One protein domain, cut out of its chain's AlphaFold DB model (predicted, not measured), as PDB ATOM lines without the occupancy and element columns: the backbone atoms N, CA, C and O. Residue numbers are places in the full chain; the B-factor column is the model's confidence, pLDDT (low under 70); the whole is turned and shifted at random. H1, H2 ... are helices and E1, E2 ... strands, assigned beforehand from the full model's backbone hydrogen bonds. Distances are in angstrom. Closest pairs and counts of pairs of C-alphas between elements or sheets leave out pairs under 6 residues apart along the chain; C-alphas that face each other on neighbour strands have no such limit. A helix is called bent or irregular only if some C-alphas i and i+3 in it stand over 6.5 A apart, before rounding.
ATOM      1  N   LEU A  10      96.497 125.504 137.194       95.75
ATOM      2  CA  LEU A  10      97.191 124.914 136.056       95.75
ATOM      3  C   LEU A  10      96.191 124.100 135.241       95.75
ATOM      4  O   LEU A  10      95.621 123.131 135.738       95.75
ATOM      5  N   HIS A  11      95.968 124.501 133.994       96.06
ATOM      6  CA  HIS A  11      95.142 123.760 133.047       96.06
ATOM      7  C   HIS A  11      96.055 122.935 132.137       96.06
ATOM      8  O   HIS A  11      96.881 123.503 131.426       96.06
ATOM      9  N   ILE A  12      95.941 121.605 132.192       97.75
ATOM     10  CA  ILE A  12      96.785 120.662 131.440       97.75
ATOM     11  C   ILE A  12      95.878 119.719 130.636       97.75
ATOM     12  O   ILE A  12      95.601 118.591 131.061       97.75
ATOM     13  N   PRO A  13      95.365 120.179 129.485       97.56
ATOM     14  CA  PRO A  13      94.333 119.459 128.743       97.56
ATOM     15  C   PRO A  13      94.875 118.322 127.876       97.56
ATOM     16  O   PRO A  13      94.125 117.436 127.485       97.56
ATOM     17  N   HIS A  14      96.175 118.312 127.572       98.25
ATOM     18  CA  HIS A  14      96.690 117.503 126.465       98.25
ATOM     19  C   HIS A  14      97.896 116.617 126.790       98.25
ATOM     20  O   HIS A  14      98.531 116.084 125.879       98.25
ATOM     21  N   SER A  15      98.217 116.425 128.073       98.19
ATOM     22  CA  SER A  15      99.343 115.563 128.459       98.19
ATOM     23  C   SER A  15      99.005 114.070 128.493       98.19
ATOM     24  O   SER A  15      99.897 113.235 128.629       98.19
ATOM     25  N   SER A  16      97.722 113.703 128.396       98.00
ATOM     26  CA  SER A  16      97.302 112.303 128.328       98.00
ATOM     27  C   SER A  16      97.367 111.770 126.897       98.00
ATOM     28  O   SER A  16      96.884 112.401 125.962       98.00
ATOM     29  N   ASN A  17      97.900 110.559 126.739       97.56
ATOM     30  CA  ASN A  17      97.833 109.774 125.503       97.56
ATOM     31  C   ASN A  17      96.812 108.621 125.599       97.56
ATOM     32  O   ASN A  17      96.800 107.722 124.759       97.56
ATOM     33  N   VAL A  18      95.968 108.615 126.635       97.81
ATOM     34  CA  VAL A  18      95.055 107.503 126.912       97.81
ATOM     35  C   VAL A  18      93.862 107.535 125.961       97.81
ATOM     36  O   VAL A  18      93.103 108.502 125.925       97.81
ATOM     37  N   ILE A  19      93.652 106.423 125.261       95.69
ATOM     38  CA  ILE A  19      92.424 106.110 124.524       95.69
ATOM     39  C   ILE A  19      91.715 104.979 125.281       95.69
ATOM     40  O   ILE A  19      92.225 103.855 125.292       95.69
ATOM     41  N   PRO A  20      90.569 105.227 125.943       94.19
ATOM     42  CA  PRO A  20      89.807 104.166 126.592       94.19
ATOM     43  C   PRO A  20      89.408 103.074 125.595       94.19
ATOM     44  O   PRO A  20      88.953 103.360 124.489       94.19
ATOM     45  N   MET A  21      89.545 101.809 125.997       93.06
ATOM     46  CA  MET A  21      89.307 100.655 125.117       93.06
ATOM     47  C   MET A  21      87.897 100.649 124.508       93.06
ATOM     48  O   MET A  21      87.720 100.269 123.356       93.06
ATOM     49  N   ASN A  22      86.898 101.109 125.265       88.50
ATOM     50  CA  ASN A  22      85.503 101.207 124.829       88.50
ATOM     51  C   ASN A  22      85.223 102.373 123.863       88.50
ATOM     52  O   ASN A  22      84.083 102.519 123.440       88.50
ATOM     53  N   LEU A  23      86.216 103.221 123.587       88.31
ATOM     54  CA  LEU A  23      86.139 104.327 122.627       88.31
ATOM     55  C   LEU A  23      87.134 104.149 121.469       88.31
ATOM     56  O   LEU A  23      87.193 104.979 120.565       88.31
ATOM     57  N   ARG A  24      87.946 103.082 121.480       90.69
ATOM     58  CA  ARG A  24      88.967 102.823 120.454       90.69
ATOM     59  C   ARG A  24      88.358 102.641 119.065       90.69
ATOM     60  O   ARG A  24      88.998 103.006 118.083       90.69
ATOM     61  N   ASP A  25      87.164 102.071 118.985       88.81
ATOM     62  CA  ASP A  25      86.409 101.830 117.752       88.81
ATOM     63  C   ASP A  25      85.879 103.111 117.092       88.81
ATOM     64  O   ASP A  25      85.498 103.082 115.923       88.81
ATOM     65  N   GLN A  26      85.909 104.240 117.803       85.88
ATOM     66  CA  GLN A  26      85.568 105.545 117.241       85.88
ATOM     67  C   GLN A  26      86.694 106.084 116.345       85.88
ATOM     68  O   GLN A  26      86.422 106.783 115.374       85.88
ATOM     69  N   ILE A  27      87.950 105.716 116.622       89.50
ATOM     70  CA  ILE A  27      89.123 106.137 115.844       89.50
ATOM     71  C   ILE A  27      89.370 105.158 114.698       89.50
ATOM     72  O   ILE A  27      89.533 103.953 114.912       89.50
ATOM     73  N   VAL A  28      89.476 105.676 113.476       91.25
ATOM     74  CA  VAL A  28      89.596 104.838 112.268       91.25
ATOM     75  C   VAL A  28      91.036 104.521 111.875       91.25
ATOM     76  O   VAL A  28      91.255 103.631 111.055       91.25
ATOM     77  N   LEU A  29      92.008 105.202 112.487       90.81
ATOM     78  CA  LEU A  29      93.427 104.900 112.327       90.81
ATOM     79  C   LEU A  29      93.733 103.448 112.711       90.81
ATOM     80  O   LEU A  29      93.157 102.886 113.657       90.81
ATOM     81  N   SER A  30      94.693 102.852 112.001       92.50
ATOM     82  CA  SER A  30      95.295 101.591 112.427       92.50
ATOM     83  C   SER A  30      95.988 101.769 113.785       92.50
ATOM     84  O   SER A  30      96.173 102.885 114.266       92.50
ATOM     85  N   ASN A  31      96.356 100.674 114.452       94.31
ATOM     86  CA  ASN A  31      97.077 100.791 115.725       94.31
ATOM     87  C   ASN A  31      98.440 101.477 115.562       94.31
ATOM     88  O   ASN A  31      98.827 102.238 116.445       94.31
ATOM     89  N   ASP A  32      99.123 101.236 114.443       95.12
ATOM     90  CA  ASP A  32     100.437 101.817 114.176       95.12
ATOM     91  C   ASP A  32     100.313 103.316 113.865       95.12
ATOM     92  O   ASP A  32     101.034 104.127 114.448       95.12
ATOM     93  N   ASP A  33      99.332 103.699 113.040       94.19
ATOM     94  CA  ASP A  33      99.078 105.108 112.711       94.19
ATOM     95  C   ASP A  33      98.590 105.890 113.939       94.19
ATOM     96  O   ASP A  33      99.030 107.009 114.183       94.19
ATOM     97  N   LEU A  34      97.728 105.286 114.767       94.75
ATOM     98  CA  LEU A  34      97.279 105.892 116.022       94.75
ATOM     99  C   LEU A  34      98.442 106.082 116.999       94.75
ATOM    100  O   LEU A  34      98.523 107.116 117.656       94.75
ATOM    101  N   ALA A  35      99.348 105.108 117.110       96.44
ATOM    102  CA  ALA A  35     100.520 105.241 117.969       96.44
ATOM    103  C   ALA A  35     101.430 106.391 117.508       96.44
ATOM    104  O   ALA A  35     101.903 107.162 118.343       96.44
ATOM    105  N   ALA A  36     101.639 106.537 116.196       95.56
ATOM    106  CA  ALA A  36     102.402 107.645 115.630       95.56
ATOM    107  C   ALA A  36     101.722 108.999 115.890       95.56
ATOM    108  O   ALA A  36     102.366 109.930 116.372       95.56
ATOM    109  N   GLU A  37     100.417 109.097 115.646       95.81
ATOM    110  CA  GLU A  37      99.657 110.330 115.855       95.81
ATOM    111  C   GLU A  37      99.599 110.724 117.341       95.81
ATOM    112  O   GLU A  37      99.750 111.896 117.678       95.81
ATOM    113  N   LEU A  38      99.471 109.758 118.261       97.19
ATOM    114  CA  LEU A  38      99.541 110.012 119.704       97.19
ATOM    115  C   LEU A  38     100.887 110.617 120.114       97.19
ATOM    116  O   LEU A  38     100.914 111.502 120.965       97.19
ATOM    117  N   ILE A  39     101.995 110.168 119.518       97.19
ATOM    118  CA  ILE A  39     103.321 110.744 119.781       97.19
ATOM    119  C   ILE A  39     103.379 112.200 119.309       97.19
ATOM    120  O   ILE A  39     103.936 113.038 120.013       97.19
ATOM    121  N   LEU A  40     102.808 112.503 118.142       95.75
ATOM    122  CA  LEU A  40     102.840 113.846 117.556       95.75
ATOM    123  C   LEU A  40     101.903 114.833 118.263       95.75
ATOM    124  O   LEU A  40     102.225 116.016 118.347       95.75
ATOM    125  N   MET A  41     100.763 114.358 118.771       96.38
ATOM    126  CA  MET A  41      99.686 115.214 119.284       96.38
ATOM    127  C   MET A  41      99.599 115.294 120.810       96.38
ATOM    128  O   MET A  41      98.810 116.080 121.338       96.38
ATOM    129  N   THR A  42     100.375 114.503 121.549       98.19
ATOM    130  CA  THR A  42     100.402 114.601 123.015       98.19
ATOM    131  C   THR A  42     101.395 115.674 123.444       98.19
ATOM    132  O   THR A  42     102.567 115.613 123.074       98.19
ATOM    133  N   ASP A  43     100.965 116.593 124.313       98.06
ATOM    134  CA  ASP A  43     101.868 117.531 124.995       98.06
ATOM    135  C   ASP A  43     102.569 116.786 126.139       98.06
ATOM    136  O   ASP A  43     102.314 117.008 127.330       98.06
ATOM    137  N   ALA A  44     103.385 115.804 125.756       97.38
ATOM    138  CA  ALA A  44     103.925 114.793 126.646       97.38
ATOM    139  C   ALA A  44     104.703 115.431 127.798       97.38
ATOM    140  O   ALA A  44     105.486 116.360 127.601       97.38
ATOM    141  N   PHE A  45     104.486 114.899 129.002       97.06
ATOM    142  CA  PHE A  45     105.158 115.323 130.232       97.06
ATOM    143  C   PHE A  45     104.897 116.780 130.649       97.06
ATOM    144  O   PHE A  45     105.572 117.278 131.543       97.06
ATOM    145  N   THR A  46     103.910 117.473 130.067       97.62
ATOM    146  CA  THR A  46     103.531 118.830 130.515       97.62
ATOM    147  C   THR A  46     103.058 118.830 131.972       97.62
ATOM    148  O   THR A  46     103.353 119.761 132.714       97.62
ATOM    149  N   ASP A  47     102.385 117.769 132.420       95.88
ATOM    150  CA  ASP A  47     102.022 117.572 133.827       95.88
ATOM    151  C   ASP A  47     103.229 117.393 134.746       95.88
ATOM    152  O   ASP A  47     103.204 117.890 135.866       95.88
ATOM    153  N   GLU A  48     104.294 116.748 134.275       95.88
ATOM    154  CA  GLU A  48     105.532 116.603 135.048       95.88
ATOM    155  C   GLU A  48     106.350 117.901 135.047       95.88
ATOM    156  O   GLU A  48     106.915 118.294 136.067       95.88
ATOM    157  N   LEU A  49     106.391 118.598 133.908       97.00
ATOM    158  CA  LEU A  49     107.103 119.864 133.752       97.00
ATOM    159  C   LEU A  49     106.523 120.962 134.653       97.00
ATOM    160  O   LEU A  49     107.273 121.799 135.156       97.00
ATOM    161  N   PHE A  50     105.203 120.958 134.849       94.12
ATOM    162  CA  PHE A  50     104.474 121.936 135.659       94.12
ATOM    163  C   PHE A  50     103.922 121.341 136.964       94.12
ATOM    164  O   PHE A  50     102.863 121.755 137.433       94.12
ATOM    165  N   ASP A  51     104.645 120.406 137.587       91.25
ATOM    166  CA  ASP A  51     104.305 119.888 138.917       91.25
ATOM    167  C   ASP A  51     104.549 120.958 139.999       91.25
ATOM    168  O   ASP A  51     105.659 121.141 140.508       91.25
ATOM    169  N   PHE A  52     103.501 121.729 140.307       92.44
ATOM    170  CA  PHE A  52     103.532 122.807 141.291       92.44
ATOM    171  C   PHE A  52     102.487 122.562 142.393       92.44
ATOM    172  O   PHE A  52     101.310 122.876 142.197       92.44
ATOM    173  N   PRO A  53     102.894 122.027 143.561       89.38
ATOM    174  CA  PRO A  53     101.972 121.593 144.614       89.38
ATOM    175  C   PRO A  53     101.056 122.688 145.171       89.38
ATOM    176  O   PRO A  53      99.985 122.387 145.695       89.38
ATOM    177  N   GLU A  54     101.468 123.954 145.102       91.31
ATOM    178  CA  GLU A  54     100.658 125.086 145.553       91.31
ATOM    179  C   GLU A  54      99.589 125.537 144.542       91.31
ATOM    180  O   GLU A  54      98.757 126.377 144.888       91.31
ATOM    181  N   ALA A  55      99.575 125.002 143.315       93.19
ATOM    182  CA  ALA A  55      98.515 125.264 142.344       93.19
ATOM    183  C   ALA A  55      97.421 124.193 142.373       93.19
ATOM    184  O   ALA A  55      97.645 123.017 142.652       93.19
ATOM    185  N   THR A  56      96.209 124.604 142.004       93.81
ATOM    186  CA  THR A  56      95.149 123.659 141.646       93.81
ATOM    187  C   THR A  56      95.353 123.213 140.205       93.81
ATOM    188  O   THR A  56      95.213 124.019 139.287       93.81
ATOM    189  N   THR A  57      95.658 121.938 139.991       94.69
ATOM    190  CA  THR A  57      95.866 121.392 138.645       94.69
ATOM    191  C   THR A  57      94.613 120.694 138.138       94.69
ATOM    192  O   THR A  57      94.159 119.708 138.718       94.69
ATOM    193  N   GLN A  58      94.081 121.177 137.019       95.56
ATOM    194  CA  GLN A  58      93.060 120.502 136.233       95.56
ATOM    195  C   GLN A  58      93.743 119.811 135.054       95.56
ATOM    196  O   GLN A  58      94.107 120.448 134.066       95.56
ATOM    197  N   ARG A  59      93.917 118.494 135.169       96.19
ATOM    198  CA  ARG A  59      94.453 117.652 134.099       96.19
ATOM    199  C   ARG A  59      93.326 116.898 133.416       96.19
ATOM    200  O   ARG A  59      92.481 116.308 134.091       96.19
ATOM    201  N   PHE A  60      93.350 116.863 132.091       96.31
ATOM    202  CA  PHE A  60      92.409 116.053 131.336       96.31
ATOM    203  C   PHE A  60      92.912 114.605 131.180       96.31
ATOM    204  O   PHE A  60      94.088 114.391 130.871       96.31
ATOM    205  N   PRO A  61      92.074 113.584 131.449       96.38
ATOM    206  CA  PRO A  61      92.562 112.219 131.637       96.38
ATOM    207  C   PRO A  61      92.726 111.421 130.340       96.38
ATOM    208  O   PRO A  61      93.370 110.373 130.368       96.38
ATOM    209  N   ILE A  62      92.171 111.873 129.214       96.50
ATOM    210  CA  ILE A  62      92.208 111.160 127.926       96.50
ATOM    211  C   ILE A  62      92.877 112.007 126.845       96.50
ATOM    212  O   ILE A  62      93.026 113.217 126.996       96.50
ATOM    213  N   SER A  63      93.293 111.359 125.761       97.44
ATOM    214  CA  SER A  63      93.941 112.035 124.643       97.44
ATOM    215  C   SER A  63      93.002 112.981 123.908       97.44
ATOM    216  O   SER A  63      91.841 112.649 123.645       97.44
ATOM    217  N   ARG A  64      93.570 114.103 123.451       96.75
ATOM    218  CA  ARG A  64      92.901 115.048 122.552       96.75
ATOM    219  C   ARG A  64      92.436 114.426 121.236       96.75
ATOM    220  O   ARG A  64      91.553 114.960 120.584       96.75
ATOM    221  N   LEU A  65      93.017 113.287 120.845       95.38
ATOM    222  CA  LEU A  65      92.582 112.561 119.653       95.38
ATOM    223  C   LEU A  65      91.178 111.972 119.792       95.38
ATOM    224  O   LEU A  65      90.628 111.545 118.791       95.38
ATOM    225  N   LEU A  66      90.595 111.916 120.993       93.25
ATOM    226  CA  LEU A  66      89.167 111.638 121.162       93.25
ATOM    227  C   LEU A  66      88.349 112.920 121.176       93.25
ATOM    228  O   LEU A  66      87.331 112.990 120.498       93.25
ATOM    229  N   VAL A  67      88.796 113.897 121.962       92.75
ATOM    230  CA  VAL A  67      88.159 115.202 122.116       92.75
ATOM    231  C   VAL A  67      89.213 116.225 122.527       92.75
ATOM    232  O   VAL A  67      89.842 116.085 123.574       92.75
ATOM    233  N   ASP A  68      89.419 117.248 121.703       95.50
ATOM    234  CA  ASP A  68      90.221 118.418 122.066       95.50
ATOM    235  C   ASP A  68      89.325 119.385 122.853       95.50
ATOM    236  O   ASP A  68      88.449 120.048 122.294       95.50
ATOM    237  N   VAL A  69      89.523 119.419 124.172       93.88
ATOM    238  CA  VAL A  69      88.714 120.209 125.116       93.88
ATOM    239  C   VAL A  69      88.999 121.712 125.052       93.88
ATOM    240  O   VAL A  69      88.305 122.491 125.701       93.88
ATOM    241  N   GLU A  70      89.992 122.141 124.272       95.25
ATOM    242  CA  GLU A  70      90.290 123.559 124.041       95.25
ATOM    243  C   GLU A  70      89.666 124.097 122.742       95.25
ATOM    244  O   GLU A  70      89.937 125.233 122.342       95.25
ATOM    245  N   ARG A  71      88.809 123.306 122.087       94.31
ATOM    246  CA  ARG A  71      88.077 123.678 120.866       94.31
ATOM    247  C   ARG A  71      86.605 123.936 121.137       94.31
ATOM    248  O   ARG A  71      86.011 123.359 122.047       94.31
ATOM    249  N   PHE A  72      85.982 124.759 120.296       91.94
ATOM    250  CA  PHE A  72      84.543 124.984 120.404       91.94
ATOM    251  C   PHE A  72      83.746 123.767 119.895       91.94
ATOM    252  O   PHE A  72      84.082 123.185 118.859       91.94
ATOM    253  N   PRO A  73      82.654 123.385 120.584       88.44
ATOM    254  CA  PRO A  73      81.838 122.242 120.180       88.44
ATOM    255  C   PRO A  73      81.052 122.495 118.886       88.44
ATOM    256  O   PRO A  73      80.793 121.553 118.126       88.44
ATOM    257  N   ASP A  74      80.681 123.754 118.625       89.75
ATOM    258  CA  ASP A  74      80.018 124.170 117.391       89.75
ATOM    259  C   ASP A  74      81.050 124.482 116.302       89.75
ATOM    260  O   ASP A  74      81.750 125.496 116.362       89.75
ATOM    261  N   ASP A  75      81.090 123.627 115.275       88.75
ATOM    262  CA  ASP A  75      81.995 123.761 114.127       88.75
ATOM    263  C   ASP A  75      81.776 125.063 113.354       88.75
ATOM    264  O   ASP A  75      82.713 125.569 112.747       88.75
ATOM    265  N   ALA A  76      80.569 125.643 113.391       91.75
ATOM    266  CA  ALA A  76      80.310 126.938 112.761       91.75
ATOM    267  C   ALA A  76      81.071 128.088 113.448       91.75
ATOM    268  O   ALA A  76      81.216 129.166 112.870       91.75
ATOM    269  N   THR A  77      81.546 127.859 114.675       93.62
ATOM    270  CA  THR A  77      82.305 128.817 115.488       93.62
ATOM    271  C   THR A  77      83.730 128.359 115.806       93.62
ATOM    272  O   THR A  77      84.459 129.104 116.456       93.62
ATOM    273  N   GLU A  78      84.145 127.180 115.330       94.25
ATOM    274  CA  GLU A  78      85.496 126.623 115.480       94.25
ATOM    275  C   GLU A  78      86.227 126.638 114.125       94.25
ATOM    276  O   GLU A  78      86.057 125.718 113.323       94.25
ATOM    277  N   PRO A  79      87.067 127.649 113.839       92.62
ATOM    278  CA  PRO A  79      87.777 127.738 112.563       92.62
ATOM    279  C   PRO A  79      88.649 126.515 112.259       92.62
ATOM    280  O   PRO A  79      88.820 126.155 111.093       92.62
ATOM    281  N   MET A  80      89.187 125.839 113.282       92.25
ATOM    282  CA  MET A  80      90.018 124.656 113.058       92.25
ATOM    283  C   MET A  80      89.217 123.446 112.571       92.25
ATOM    284  O   MET A  80      89.798 122.541 111.969       92.25
ATOM    285  N   SER A  81      87.890 123.435 112.731       90.19
ATOM    286  CA  SER A  81      87.034 122.392 112.160       90.19
ATOM    287  C   SER A  81      87.066 122.387 110.629       90.19
ATOM    288  O   SER A  81      86.972 121.318 110.025       90.19
ATOM    289  N   GLU A  82      87.264 123.539 109.977       88.69
ATOM    290  CA  GLU A  82      87.343 123.631 108.507       88.69
ATOM    291  C   GLU A  82      88.563 122.906 107.928       88.69
ATOM    292  O   GLU A  82      88.514 122.386 106.812       88.69
ATOM    293  N   VAL A  83      89.640 122.837 108.710       88.00
ATOM    294  CA  VAL A  83      90.896 122.158 108.361       88.00
ATOM    295  C   VAL A  83      91.034 120.803 109.056       88.00
ATOM    296  O   VAL A  83      92.116 120.226 109.080       88.00
ATOM    297  N   GLY A  84      89.939 120.283 109.618       89.38
ATOM    298  CA  GLY A  84      89.879 118.948 110.207       89.38
ATOM    299  C   GLY A  84      90.553 118.799 111.569       89.38
ATOM    300  O   GLY A  84      90.818 117.670 111.968       89.38
ATOM    301  N   MET A  85      90.792 119.902 112.280       92.38
ATOM    302  CA  MET A  85      91.475 119.964 113.580       92.38
ATOM    303  C   MET A  85      90.603 120.636 114.668       92.38
ATOM    304  O   MET A  85      91.116 121.341 115.536       92.38
ATOM    305  N   GLY A  86      89.276 120.480 114.584       92.69
ATOM    306  CA  GLY A  86      88.306 121.009 115.558       92.69
ATOM    307  C   GLY A  86      88.204 120.169 116.836       92.69
ATOM    308  O   GLY A  86      89.085 119.371 117.121       92.69
ATOM    309  N   MET A  87      87.110 120.288 117.600       92.75
ATOM    310  CA  MET A  87      86.918 119.494 118.836       92.75
ATOM    311  C   MET A  87      87.049 117.982 118.611       92.75
ATOM    312  O   MET A  87      87.552 117.264 119.469       92.75
ATOM    313  N   ILE A  88      86.616 117.510 117.442       92.00
ATOM    314  CA  ILE A  88      86.871 116.156 116.953       92.00
ATOM    315  C   ILE A  88      87.669 116.304 115.662       92.00
ATOM    316  O   ILE A  88      87.219 116.978 114.731       92.00
ATOM    317  N   TYR A  89      88.843 115.683 115.597       92.31
ATOM    318  CA  TYR A  89      89.679 115.753 114.403       92.31
ATOM    319  C   TYR A  89      89.067 114.933 113.270       92.31
ATOM    320  O   TYR A  89      88.420 113.919 113.479       92.31
ATOM    321  N   THR A  90      89.249 115.354 112.031       90.12
ATOM    322  CA  THR A  90      88.881 114.551 110.853       90.12
ATOM    323  C   THR A  90      90.079 114.255 109.976       90.12
ATOM    324  O   THR A  90      89.977 113.429 109.076       90.12
ATOM    325  N   LEU A  91      91.198 114.915 110.251       90.50
ATOM    326  CA  LEU A  91      92.481 114.761 109.592       90.50
ATOM    327  C   LEU A  91      93.550 114.535 110.659       90.50
ATOM    328  O   LEU A  91      93.398 114.977 111.797       90.50
ATOM    329  N   THR A  92      94.601 113.809 110.300       90.69
ATOM    330  CA  THR A  92      95.801 113.696 111.138       90.69
ATOM    331  C   THR A  92      96.623 114.982 111.101       90.69
ATOM    332  O   THR A  92      96.475 115.831 110.216       90.69
ATOM    333  N   SER A  93      97.547 115.109 112.047       88.56
ATOM    334  CA  SER A  93      98.529 116.187 112.118       88.56
ATOM    335  C   SER A  93      99.327 116.354 110.820       88.56
ATOM    336  O   SER A  93      99.550 117.479 110.365       88.56
ATOM    337  N   SER A  94      99.707 115.244 110.179       83.56
ATOM    338  CA  SER A  94     100.405 115.247 108.893       83.56
ATOM    339  C   SER A  94      99.530 115.754 107.753       83.56
ATOM    340  O   SER A  94      99.994 116.565 106.955       83.56
ATOM    341  N   ASP A  95      98.268 115.334 107.696       77.75
ATOM    342  CA  ASP A  95      97.331 115.746 106.647       77.75
ATOM    343  C   ASP A  95      97.013 117.236 106.722       77.75
ATOM    344  O   ASP A  95      96.923 117.915 105.698       77.75
ATOM    345  N   PHE A  96      96.857 117.758 107.939       73.88
ATOM    346  CA  PHE A  96      96.677 119.185 108.164       73.88
ATOM    347  C   PHE A  96      97.868 119.975 107.607       73.88
ATOM    348  O   PHE A  96      97.675 120.930 106.851       73.88
ATOM    349  N   LEU A  97      99.097 119.553 107.921       68.31
ATOM    350  CA  LEU A  97     100.316 120.206 107.438       68.31
ATOM    351  C   LEU A  97     100.498 120.066 105.915       68.31
ATOM    352  O   LEU A  97     101.019 120.985 105.282       68.31
ATOM    353  N   ASP A  98     100.032 118.963 105.321       62.81
ATOM    354  CA  ASP A  98     100.101 118.693 103.877       62.81
ATOM    355  C   ASP A  98      98.877 119.209 103.097       62.81
ATOM    356  O   ASP A  98      98.847 119.159 101.873       62.81
ATOM    357  N   SER A  99      97.866 119.788 103.752       55.12
ATOM    358  CA  SER A  99      96.673 120.336 103.082       55.12
ATOM    359  C   SER A  99      96.973 121.518 102.134       55.12
ATOM    360  O   SER A  99      96.153 121.859 101.276       55.12
ATOM    361  N   GLY A 100      98.186 122.086 102.201       51.34
ATOM    362  CA  GLY A 100      98.749 122.995 101.191       51.34
ATOM    363  C   GLY A 100      99.280 122.306  99.917       51.34
ATOM    364  O   GLY A 100      99.494 122.965  98.900       51.34
ATOM    365  N   LEU A 101      99.456 120.986  99.938       43.81
ATOM    366  CA  LEU A 101      99.979 120.119  98.882       43.81
ATOM    367  C   LEU A 101      99.107 118.856  98.795       43.81
ATOM    368  O   LEU A 101      99.490 117.785  99.231       43.81
ATOM    369  N   ARG A 102      97.914 118.981  98.198       44.34
ATOM    370  CA  ARG A 102      96.938 117.888  97.997       44.34
ATOM    371  C   ARG A 102      97.584 116.528  97.684       44.34
ATOM    372  O   ARG A 102      97.856 116.229  96.516       44.34
ATOM    373  N   ARG A 103      97.707 115.661  98.687       42.56
ATOM    374  CA  ARG A 103      97.796 114.221  98.476       42.56
ATOM    375  C   ARG A 103      96.453 113.573  98.795       42.56
ATOM    376  O   ARG A 103      95.759 113.948  99.732       42.56
ATOM    377  N   ASN A 104      96.044 112.647  97.932       41.47
ATOM    378  CA  ASN A 104      94.775 111.917  98.026       41.47
ATOM    379  C   ASN A 104      94.870 110.688  98.960       41.47
ATOM    380  O   ASN A 104      94.002 109.821  98.901       41.47
ATOM    381  N   ASP A 105      95.930 110.576  99.762       50.69
ATOM    382  CA  ASP A 105      96.237 109.454 100.658       50.69
ATOM    383  C   ASP A 105      96.156 109.823 102.151       50.69
ATOM    384  O   ASP A 105      96.549 109.011 102.985       50.69
ATOM    385  N   GLY A 106      95.633 111.010 102.486       52.91
ATOM    386  CA  GLY A 106      95.558 111.491 103.865       52.91
ATOM    387  C   GLY A 106      94.815 110.536 104.808       52.91
ATOM    388  O   GLY A 106      93.742 110.013 104.480       52.91
ATOM    389  N   PHE A 107      95.405 110.294 105.977       62.56
ATOM    390  CA  PHE A 107      94.848 109.440 107.020       62.56
ATOM    391  C   PHE A 107      93.880 110.227 107.915       62.56
ATOM    392  O   PHE A 107      94.267 111.096 108.691       62.56
ATOM    393  N   MET A 108      92.598 109.867 107.873       68.75
ATOM    394  CA  MET A 108      91.581 110.466 108.740       68.75
ATOM    395  C   MET A 108      91.647 109.896 110.162       68.75
ATOM    396  O   MET A 108      91.745 108.684 110.338       68.75
ATOM    397  N   VAL A 109      91.488 110.746 111.184       76.88
ATOM    398  CA  VAL A 109      91.344 110.277 112.578       76.88
ATOM    399  C   VAL A 109      89.950 109.668 112.807       76.88
ATOM    400  O   VAL A 109      89.828 108.608 113.422       76.88
ATOM    401  N   PHE A 110      88.907 110.276 112.223       78.56
ATOM    402  CA  PHE A 110      87.505 109.836 112.299       78.56
ATOM    403  C   PHE A 110      86.861 109.852 110.905       78.56
ATOM    404  O   PHE A 110      86.985 110.840 110.186       78.56
ATOM    405  N   SER A 111      86.171 108.774 110.489       56.03
ATOM    406  CA  SER A 111      85.858 108.585 109.058       56.03
ATOM    407  C   SER A 111      84.629 109.307 108.502       56.03
ATOM    408  O   SER A 111      84.572 109.438 107.281       56.03
ATOM    409  N   GLN A 112      83.646 109.790 109.287       53.38
ATOM    410  CA  GLN A 112      82.438 110.419 108.706       53.38
ATOM    411  C   GLN A 112      81.756 111.500 109.563       53.38
ATOM    412  O   GLN A 112      81.486 111.311 110.747       53.38
ATOM    413  N   ARG A 113      81.339 112.595 108.900       50.28
ATOM    414  CA  ARG A 113      80.559 113.717 109.472       50.28
ATOM    415  C   ARG A 113      79.234 113.300 110.132       50.28
ATOM    416  O   ARG A 113      78.790 113.966 111.061       50.28
ATOM    417  N   SER A 114      78.613 112.210 109.676       44.19
ATOM    418  CA  SER A 114      77.381 111.657 110.264       44.19
ATOM    419  C   SER A 114      77.601 111.067 111.661       44.19
ATOM    420  O   SER A 114      76.698 111.153 112.485       44.19
ATOM    421  N   ASN A 115      78.794 110.541 111.951       56.09
ATOM    422  CA  ASN A 115      79.127 109.933 113.243       56.09
ATOM    423  C   ASN A 115      79.674 110.964 114.248       56.09
ATOM    424  O   ASN A 115      79.464 110.848 115.449       56.09
ATOM    425  N   ILE A 116      80.302 112.041 113.753       62.84
ATOM    426  CA  ILE A 116      80.859 113.114 114.597       62.84
ATOM    427  C   ILE A 116      79.772 113.795 115.429       62.84
ATOM    428  O   ILE A 116      80.011 114.113 116.583       62.84
ATOM    429  N   THR A 117      78.565 113.999 114.895       63.78
ATOM    430  CA  THR A 117      77.495 114.673 115.656       63.78
ATOM    431  C   THR A 117      77.033 113.833 116.853       63.78
ATOM    432  O   THR A 117      76.917 114.358 117.959       63.78
ATOM    433  N   GLU A 118      76.815 112.530 116.661       63.44
ATOM    434  CA  GLU A 118      76.464 111.600 117.748       63.44
ATOM    435  C   GLU A 118      77.618 111.443 118.743       63.44
ATOM    436  O   GLU A 118      77.412 111.446 119.958       63.44
ATOM    437  N   GLN A 119      78.854 111.409 118.245       67.12
ATOM    438  CA  GLN A 119      80.038 111.348 119.083       67.12
ATOM    439  C   GLN A 119      80.193 112.609 119.941       67.12
ATOM    440  O   GLN A 119      80.350 112.493 121.153       67.12
ATOM    441  N   LYS A 120      80.034 113.807 119.363       68.38
ATOM    442  CA  LYS A 120      79.999 115.077 120.104       68.38
ATOM    443  C   LYS A 120      78.918 115.075 121.185       68.38
ATOM    444  O   LYS A 120      79.179 115.531 122.292       68.38
ATOM    445  N   GLN A 121      77.736 114.513 120.916       66.12
ATOM    446  CA  GLN A 121      76.692 114.359 121.938       66.12
ATOM    447  C   GLN A 121      77.116 113.407 123.065       66.12
ATOM    448  O   GLN A 121      76.884 113.705 124.236       66.12
ATOM    449  N   SER A 122      77.768 112.287 122.740       67.56
ATOM    450  CA  SER A 122      78.283 111.347 123.747       67.56
ATOM    451  C   SER A 122      79.474 111.894 124.546       67.56
ATOM    452  O   SER A 122      79.658 111.519 125.703       67.56
ATOM    453  N   MET A 123      80.251 112.803 123.948       68.38
ATOM    454  CA  MET A 123      81.458 113.402 124.519       68.38
ATOM    455  C   MET A 123      81.226 114.774 125.155       68.38
ATOM    456  O   MET A 123      82.130 115.281 125.802       68.38
ATOM    457  N   HIS A 124      80.025 115.353 125.070       63.06
ATOM    458  CA  HIS A 124      79.704 116.632 125.719       63.06
ATOM    459  C   HIS A 124      79.930 116.593 127.247       63.06
ATOM    460  O   HIS A 124      80.146 117.623 127.873       63.06
ATOM    461  N   TRP A 125      79.891 115.417 127.885       55.16
ATOM    462  CA  TRP A 125      80.220 115.278 129.314       55.16
ATOM    463  C   TRP A 125      81.724 115.247 129.611       55.16
ATOM    464  O   TRP A 125      82.114 115.263 130.777       55.16
TER     465      TRP A 125
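AT A GLANCE: This is residues 10 to 125 of the 127 residues of an uncharacterized protein of uncultured Desulfobacterium sp (UniProt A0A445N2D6). Short helices are set round a core of loops, with a small ribbon of two parallel strands, E1 and E2, and the short helix H3 beside it at one end of the long axis. H2 and H6 lie on opposite sides of the loop core, H1 lies at one edge of it, H4 and H5 are toward the end away from the strands, and the loop around Asn 104 makes the far tip. The printed part has 116 residues with six named helices and two named strands, in the order E1, H1, H2, H3, E2, H4, H5, H6; the class is mostly helix, though under half of the residues are in named elements. It is compact, with a radius of gyration of the C-alphas of 14.7 A, yet elongated, spanning 49 by 29 by 27 A.

IN THESE COORDINATES: Strand E1 is residues 10 to 12, 6.3 A long, beginning at C-alpha 10 (97.191, 124.914, 136.056). Strand E2 is residues 56 to 59, 9.7 A. Helix H3 is residues 46 to 49, 4.9 A. Helix H2, residues 31 to 41, is 15.1 A long and begins at C-alpha 31 (97.077, 100.791, 115.725). Helix H1, residues 21 to 26, is 10.0 A and irregular: C-alphas 22 and 25 are 7.2 A apart. Helices H4, residues 79 to 83, and H5, residues 93 to 98, measure 7.6 A and 8.8 A. Helix H6, residues 113 to 123, is 15.1 A and ends at C-alpha 123 (81.458, 113.402, 124.519).

HOW THE PARTS SIT: E1 and E2 are parallel neighbours, their directions 7 degrees apart, with N 10 and O 56 at 2.9 A and N 58 and O 10 at 2.8 A, within hydrogen-bond range. They form a strand-helix-strand unit, two parallel neighbour strands with H1, H2 and H3 between them in the chain. The closest C-alphas of E1 and H3 are those of Ile 12 and Asp 47, 6.5 A apart. H2 and H5 only just touch, with 3 pairs of C-alphas within 8 A, the closest Glu 37 and Ser 93 at 7.0 A; their lines are about perpendicular, at 81 degrees. H4 and H5 are close but not clearly touching, with the C-alphas of Val 83 and Phe 96 closest at 6.5 A. H2 and H6 are apart, and H1 and H6 are only just apart, at 8.2 A. In H2 and H5 every O i to N i+4 pair is within hydrogen-bond range; in H6 it is 5 of 7, in H1 0 of 2 with 2 of 3 O i to N i+3 pairs, and in H4 0 of 1 with 2 of 2, while H3 is too short for an O i to N i+4 pair.

THE WHOLE: The C-alphas farthest apart, those of Glu 54 and Asn 104, are 49.7 A apart. The printed part has no cut. The links E2 to H4, 19 residues, and H5 to H6, 14 residues, are long. The mean pLDDT of the printed part is 84.6, and residues 97 to 108 and 111 to 125 are under 70.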